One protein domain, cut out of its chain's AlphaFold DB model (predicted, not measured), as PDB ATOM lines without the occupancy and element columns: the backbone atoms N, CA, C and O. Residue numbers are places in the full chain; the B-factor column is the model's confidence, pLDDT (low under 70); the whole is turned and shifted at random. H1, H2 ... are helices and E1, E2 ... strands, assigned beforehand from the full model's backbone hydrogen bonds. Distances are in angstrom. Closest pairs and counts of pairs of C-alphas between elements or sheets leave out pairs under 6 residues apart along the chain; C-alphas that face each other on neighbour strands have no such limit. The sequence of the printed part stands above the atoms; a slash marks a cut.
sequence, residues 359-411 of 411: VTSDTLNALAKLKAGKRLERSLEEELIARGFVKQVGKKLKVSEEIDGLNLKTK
ATOM      1  N   VAL A 359     333.584 236.125 462.952       92.06
ATOM      2  CA  VAL A 359     332.520 235.163 463.224       92.06
ATOM      3  C   VAL A 359     332.399 234.183 462.065       92.06
ATOM      4  O   VAL A 359     332.783 234.451 460.926       92.06
ATOM      5  N   THR A 360     331.836 233.011 462.344       90.00
ATOM      6  CA  THR A 360     331.629 232.005 461.300       90.00
ATOM      7  C   THR A 360     330.563 232.455 460.294       90.00
ATOM      8  O   THR A 360     329.629 233.193 460.630       90.00
ATOM      9  N   SER A 361     330.642 231.934 459.066       89.56
ATOM     10  CA  SER A 361     329.573 232.097 458.069       89.56
ATOM     11  C   SER A 361     328.213 231.626 458.602       89.56
ATOM     12  O   SER A 361     327.186 232.247 458.323       89.56
ATOM     13  N   ASP A 362     328.192 230.563 459.410       88.56
ATOM     14  CA  ASP A 362     326.973 230.048 460.039       88.56
ATOM     15  C   ASP A 362     326.372 231.049 461.025       88.56
ATOM     16  O   ASP A 362     325.161 231.280 460.996       88.56
ATOM     17  N   THR A 363     327.208 231.700 461.838       90.50
ATOM     18  CA  THR A 363     326.797 232.776 462.746       90.50
ATOM     19  C   THR A 363     326.153 233.918 461.960       90.50
ATOM     20  O   THR A 363     325.005 234.269 462.230       90.50
ATOM     21  N   LEU A 364     326.818 234.456 460.931       90.44
ATOM     22  CA  LEU A 364     326.265 235.559 460.130       90.44
ATOM     23  C   LEU A 364     324.950 235.181 459.439       90.44
ATOM     24  O   LEU A 364     323.972 235.934 459.485       90.44
ATOM     25  N   ASN A 365     324.890 233.983 458.855       91.88
ATOM     26  CA  ASN A 365     323.680 233.461 458.227       91.88
ATOM     27  C   ASN A 365     322.534 233.298 459.234       91.88
ATOM     28  O   ASN A 365     321.374 233.564 458.904       91.88
ATOM     29  N   ALA A 366     322.832 232.870 460.461       92.62
ATOM     30  CA  ALA A 366     321.850 232.728 461.526       92.62
ATOM     31  C   ALA A 366     321.295 234.084 461.980       92.62
ATOM     32  O   ALA A 366     320.075 234.251 462.068       92.62
ATOM     33  N   LEU A 367     322.166 235.076 462.174       92.31
ATOM     34  CA  LEU A 367     321.757 236.441 462.509       92.31
ATOM     35  C   LEU A 367     320.880 237.045 461.402       92.31
ATOM     36  O   LEU A 367     319.822 237.607 461.693       92.31
ATOM     37  N   ALA A 368     321.240 236.854 460.129       91.56
ATOM     38  CA  ALA A 368     320.432 237.301 458.992       91.56
ATOM     39  C   ALA A 368     319.058 236.604 458.929       91.56
ATOM     40  O   ALA A 368     318.035 237.257 458.696       91.56
ATOM     41  N   LYS A 369     318.998 235.287 459.181       93.06
ATOM     42  CA  LYS A 369     317.738 234.526 459.266       93.06
ATOM     43  C   LYS A 369     316.828 235.068 460.370       93.06
ATOM     44  O   LYS A 369     315.641 235.274 460.109       93.06
ATOM     45  N   LEU A 370     317.370 235.335 461.559       91.88
ATOM     46  CA  LEU A 370     316.611 235.906 462.674       91.88
ATOM     47  C   LEU A 370     316.122 237.327 462.372       91.88
ATOM     48  O   LEU A 370     314.948 237.614 462.614       91.88
ATOM     49  N   LYS A 371     316.960 238.193 461.775       90.88
ATOM     50  CA  LYS A 371     316.545 239.535 461.308       90.88
ATOM     51  C   LYS A 371     315.392 239.448 460.290       90.88
ATOM     52  O   LYS A 371     314.494 240.285 460.309       90.88
ATOM     53  N   ALA A 372     315.347 238.392 459.474       91.69
ATOM     54  CA  ALA A 372     314.251 238.101 458.541       91.69
ATOM     55  C   ALA A 372     313.043 237.359 459.167       91.69
ATOM     56  O   ALA A 372     312.141 236.934 458.441       91.69
ATOM     57  N   GLY A 373     313.013 237.157 460.490       88.12
ATOM     58  CA  GLY A 373     311.914 236.491 461.200       88.12
ATOM     59  C   GLY A 373     311.841 234.971 461.008       88.12
ATOM     60  O   GLY A 373     310.797 234.370 461.275       88.12
ATOM     61  N   LYS A 374     312.920 234.336 460.533       89.62
ATOM     62  CA  LYS A 374     313.015 232.877 460.368       89.62
ATOM     63  C   LYS A 374     313.477 232.210 461.667       89.62
ATOM     64  O   LYS A 374     314.138 232.832 462.489       89.62
ATOM     65  N   ARG A 375     313.128 230.931 461.838       86.75
ATOM     66  CA  ARG A 375     313.594 230.098 462.960       86.75
ATOM     67  C   ARG A 375     314.985 229.537 462.685       86.75
ATOM     68  O   ARG A 375     315.346 229.350 461.518       86.75
ATOM     69  N   LEU A 376     315.724 229.252 463.747       88.44
ATOM     70  CA  LEU A 376     317.004 228.562 463.679       88.44
ATOM     71  C   LEU A 376     316.850 227.123 464.181       88.44
ATOM     72  O   LEU A 376     315.807 226.723 464.702       88.44
ATOM     73  N   GLU A 377     317.891 226.323 463.977       87.75
ATOM     74  CA  GLU A 377     318.000 225.038 464.656       87.75
ATOM     75  C   GLU A 377     318.302 225.268 466.135       87.75
ATOM     76  O   GLU A 377     319.097 226.140 466.482       87.75
ATOM     77  N   ARG A 378     317.690 224.464 467.007       85.56
ATOM     78  CA  ARG A 378     317.749 224.655 468.461       85.56
ATOM     79  C   ARG A 378     319.179 224.708 469.015       85.56
ATOM     80  O   ARG A 378     319.457 225.529 469.875       85.56
ATOM     81  N   SER A 379     320.078 223.866 468.508       84.81
ATOM     82  CA  SER A 379     321.489 223.855 468.918       84.81
ATOM     83  C   SER A 379     322.192 225.183 468.620       84.81
ATOM     84  O   SER A 379     322.975 225.659 469.434       84.81
ATOM     85  N   LEU A 380     321.883 225.801 467.478       86.75
ATOM     86  CA  LEU A 380     322.426 227.099 467.085       86.75
ATOM     87  C   LEU A 380     321.764 228.251 467.856       86.75
ATOM     88  O   LEU A 380     322.422 229.241 468.150       86.75
ATOM     89  N   GLU A 381     320.480 228.126 468.211       89.19
ATOM     90  CA  GLU A 381     319.811 229.076 469.114       89.19
ATOM     91  C   GLU A 381     320.482 229.092 470.489       89.19
ATOM     92  O   GLU A 381     320.844 230.161 470.973       89.19
ATOM     93  N   GLU A 382     320.683 227.918 471.095       87.44
ATOM     94  CA  GLU A 382     321.330 227.773 472.404       87.44
ATOM     95  C   GLU A 382     322.771 228.321 472.379       87.44
ATOM     96  O   GLU A 382     323.151 229.069 473.279       87.44
ATOM     97  N   GLU A 383     323.538 228.044 471.316       88.06
ATOM     98  CA  GLU A 383     324.895 228.578 471.112       88.06
ATOM     99  C   GLU A 383     324.911 230.116 471.034       88.06
ATOM    100  O   GLU A 383     325.673 230.772 471.744       88.06
ATOM    101  N   LEU A 384     324.055 230.716 470.199       91.31
ATOM    102  CA  LEU A 384     324.027 232.172 470.008       91.31
ATOM    103  C   LEU A 384     323.485 232.927 471.226       91.31
ATOM    104  O   LEU A 384     323.875 234.075 471.441       91.31
ATOM    105  N   ILE A 385     322.603 232.304 472.014       90.75
ATOM    106  CA  ILE A 385     322.148 232.854 473.296       90.75
ATOM    107  C   ILE A 385     323.288 232.831 474.313       90.75
ATOM    108  O   ILE A 385     323.540 233.849 474.951       90.75
ATOM    109  N   ALA A 386     324.004 231.708 474.438       87.94
ATOM    110  CA  ALA A 386     325.127 231.586 475.373       87.94
ATOM    111  C   ALA A 386     326.243 232.603 475.081       87.94
ATOM    112  O   ALA A 386     326.828 233.164 476.001       87.94
ATOM    113  N   ARG A 387     326.491 232.883 473.797       91.50
ATOM    114  CA  ARG A 387     327.465 233.881 473.330       91.50
ATOM    115  C   ARG A 387     326.965 235.332 473.389       91.50
ATOM    116  O   ARG A 387     327.712 236.248 473.067       91.50
ATOM    117  N   GLY A 388     325.700 235.555 473.745       92.44
ATOM    118  CA  GLY A 388     325.097 236.889 473.848       92.44
ATOM    119  C   GLY A 388     324.627 237.506 472.525       92.44
ATOM    120  O   GLY A 388     323.951 238.529 472.549       92.44
ATOM    121  N   PHE A 389     324.886 236.888 471.365       93.12
ATOM    122  CA  PHE A 389     324.470 237.407 470.049       93.12
ATOM    123  C   PHE A 389     322.948 237.433 469.836       93.12
ATOM    124  O   PHE A 389     322.431 238.162 468.980       93.12
ATOM    125  N   VAL A 390     322.214 236.611 470.584       92.62
ATOM    126  CA  VAL A 390     320.758 236.504 470.497       92.62
ATOM    127  C   VAL A 390     320.162 236.556 471.896       92.62
ATOM    128  O   VAL A 390     320.586 235.839 472.793       92.62
ATOM    129  N   LYS A 391     319.106 237.353 472.067       91.06
ATOM    130  CA  LYS A 391     318.342 237.461 473.313       91.06
ATOM    131  C   LYS A 391     316.941 236.884 473.167       91.06
ATOM    132  O   LYS A 391     316.259 237.072 472.152       91.06
ATOM    133  N   GLN A 392     316.476 236.203 474.211       86.25
ATOM    134  CA  GLN A 392     315.100 235.732 474.294       86.25
ATOM    135  C   GLN A 392     314.194 236.843 474.845       86.25
ATOM    136  O   GLN A 392     314.325 237.263 475.989       86.25
ATOM    137  N   VAL A 393     313.236 237.305 474.036       84.00
ATOM    138  CA  VAL A 393     312.238 238.315 474.421       84.00
ATOM    139  C   VAL A 393     310.851 237.673 474.389       84.00
ATOM    140  O   VAL A 393     310.200 237.551 473.344       84.00
ATOM    141  N   GLY A 394     310.401 237.209 475.555       84.56
ATOM    142  CA  GLY A 394     309.189 236.403 475.684       84.56
ATOM    143  C   GLY A 394     309.327 235.061 474.951       84.56
ATOM    144  O   GLY A 394     310.182 234.244 475.281       84.56
ATOM    145  N   LYS A 395     308.475 234.821 473.945       80.62
ATOM    146  CA  LYS A 395     308.494 233.593 473.118       80.62
ATOM    147  C   LYS A 395     309.290 233.731 471.812       80.62
ATOM    148  O   LYS A 395     309.244 232.823 470.987       80.62
ATOM    149  N   LYS A 396     309.929 234.879 471.569       83.88
ATOM    150  CA  LYS A 396     310.666 235.155 470.330       83.88
ATOM    151  C   LYS A 396     312.140 235.386 470.629       83.88
ATOM    152  O   LYS A 396     312.477 235.984 471.645       83.88
ATOM    153  N   LEU A 397     312.985 234.964 469.701       88.88
ATOM    154  CA  LEU A 397     314.392 235.335 469.672       88.88
ATOM    155  C   LEU A 397     314.559 236.643 468.904       88.88
ATOM    156  O   LEU A 397     313.858 236.885 467.915       88.88
ATOM    157  N   LYS A 398     315.472 237.486 469.374       90.75
ATOM    158  CA  LYS A 398     315.897 238.707 468.693       90.75
ATOM    159  C   LYS A 398     317.415 238.765 468.671       90.75
ATOM    160  O   LYS A 398     318.053 238.369 469.639       90.75
ATOM    161  N   VAL A 399     317.964 239.282 467.580       92.62
ATOM    162  CA  VAL A 399     319.383 239.641 467.516       92.62
ATOM    163  C   VAL A 399     319.647 240.754 468.532       92.62
ATOM    164  O   VAL A 399     318.811 241.652 468.682       92.62
ATOM    165  N   SER A 400     320.752 240.641 469.262       91.94
ATOM    166  CA  SER A 400     321.200 241.652 470.222       91.94
ATOM    167  C   SER A 400     321.532 242.956 469.490       91.94
ATOM    168  O   SER A 400     322.076 242.933 468.388       91.94
ATOM    169  N   GLU A 401     321.128 244.089 470.058       90.44
ATOM    170  CA  GLU A 401     321.243 245.406 469.399       90.44
ATOM    171  C   GLU A 401     322.696 245.895 469.401       90.44
ATOM    172  O   GLU A 401     323.136 246.594 468.494       90.44
ATOM    173  N   GLU A 402     323.453 245.438 470.390       89.06
ATOM    174  CA  GLU A 402     324.869 245.680 470.620       89.06
ATOM    175  C   GLU A 402     325.737 245.229 469.431       89.06
ATOM    176  O   GLU A 402     326.768 245.834 469.148       89.06
ATOM    177  N   ILE A 403     325.275 244.234 468.660       88.06
ATOM    178  CA  ILE A 403     325.954 243.754 467.446       88.06
ATOM    179  C   ILE A 403     326.095 244.855 466.397       88.06
ATOM    180  O   ILE A 403     327.091 244.879 465.679       88.06
ATOM    181  N   ASP A 404     325.116 245.755 466.280       86.25
ATOM    182  CA  ASP A 404     325.137 246.778 465.232       86.25
ATOM    183  C   ASP A 404     326.251 247.827 465.471       86.25
ATOM    184  O   ASP A 404     326.581 248.588 464.560       86.25
ATOM    185  N   GLY A 405     326.857 247.851 466.669       84.12
ATOM    186  CA  GLY A 405     328.035 248.661 466.996       84.12
ATOM    187  C   GLY A 405     329.383 248.000 466.686       84.12
ATOM    188  O   GLY A 405     330.392 248.704 466.686       84.12
ATOM    189  N   LEU A 406     329.400 246.690 466.405       89.69
ATOM    190  CA  LEU A 406     330.611 245.907 466.153       89.69
ATOM    191  C   LEU A 406     330.856 245.690 464.657       89.69
ATOM    192  O   LEU A 406     329.942 245.477 463.857       89.69
ATOM    193  N   ASN A 407     332.128 245.666 464.275       91.94
ATOM    194  CA  ASN A 407     332.562 245.365 462.915       91.94
ATOM    195  C   ASN A 407     332.787 243.855 462.752       91.94
ATOM    196  O   ASN A 407     333.915 243.360 462.801       91.94
ATOM    197  N   LEU A 408     331.689 243.120 462.564       91.19
ATOM    198  CA  LEU A 408     331.743 241.676 462.340       91.19
ATOM    199  C   LEU A 408     332.313 241.346 460.949       91.19
ATOM    200  O   LEU A 408     331.805 241.816 459.925       91.19
ATOM    201  N   LYS A 409     333.333 240.488 460.910       90.88
ATOM    202  CA  LYS A 409     333.929 239.905 459.701       90.88
ATOM    203  C   LYS A 409     333.625 238.413 459.625       90.88
ATOM    204  O   LYS A 409     333.433 237.755 460.643       90.88
ATOM    205  N   THR A 410     333.583 237.872 458.415       87.31
ATOM    206  CA  THR A 410     333.549 236.419 458.221       87.31
ATOM    207  C   THR A 410     334.975 235.884 458.277       87.31
ATOM    208  O   THR A 410     335.829 236.458 457.603       87.31
ATOM    209  N   LYS A 411     335.198 234.812 459.045       77.19
ATOM    210  CA  LYS A 411     336.451 234.039 459.020       77.19
ATOM    211  C   LYS A 411     336.724 233.426 457.646       77.19
ATOM    212  O   LYS A 411     335.736 232.999 456.993       77.19
TER     213      LYS A 411
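Overview. This is residues 359 to 411 of the 411 residues of an uncharacterized protein of Candidatus Verstraetearchaeota archaeon (UniProt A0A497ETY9). What does the shape look like? Two helices, H1 and H2, stand at right angles to each other and pack on a small two-stranded hairpin, H1 with residues 366 to 371 mainly on E2 and H2 with residues 381 to 385 mainly on E1. From E2 the chain goes through the short helix H3 to strand E3, which folds back to the beginning of H1. What is it made of? The printed part has 53 residues, with named elements in the order H1, H2, E1, E2, H3, E3; the one sheet, E1 - E2, is antiparallel, and the class is mixed, helices and strands. How large is it? It is compact, with a radius of gyration of the C-alphas of 10.4 A and spans of 30 by 21 by 21 A.

Along the chain. Where is the sheet? E1 is residues 390 to 393, 9.6 A long, and E2 is residues 396 to 399, 10.2 A long. Where are the helices? H1 is residues 361 to 371, 15.3 A long, from C-alpha 361 at (329.573, 232.097, 458.069). H2 is residues 378 to 386, 12.3 A long, and H3 is residues 401 to 405. Where does the last element end? E3, residues 408 to 410, ends with C-alpha 410 at (333.549, 236.419, 458.221).

Arrangement. How do the two strands pair? E1 and E2 form a hairpin, antiparallel at 143 degrees, with N 391 and O 398 at 2.8 A and N 398 and O 391 at 2.9 A, within hydrogen-bond range. What is beside them? The closest C-alphas of H1 and E2 are those of Leu 367 and Val 399, 6.4 A apart; those of H2 and E1 are Leu 384 and Val 390, 5.4 A apart. H1 and H2 are close but not clearly touching, about perpendicular at 90 degrees, and their closest C-alphas, of Thr 363 and Leu 384, are 7.8 A apart. Where are H3 and E3? H3 is apart from H1 and H2, and meets E3 only through their link. E3 pairs with no named strand; the closest C-alphas of E3 and H1 are those of Thr 410 and Ser 361, 5.9 A apart. How are the helix backbones formed? In H1 and H2 every O i to N i+4 pair is within hydrogen-bond range; in H3 it is 0 of 1, beside 2 of 2 O i to N i+3 pairs.

Size, cuts and confidence. How far does it reach? The two C-alphas farthest apart, of Gly 394 and Lys 411, are 32.0 A apart, while those of Val 359 and Lys 411, the first and last printed, are 5.9 A apart. Is anything missing or uncertain? The printed part has no cut and no long link. The mean pLDDT of the printed part is 89.1, and no printed residue is under 70.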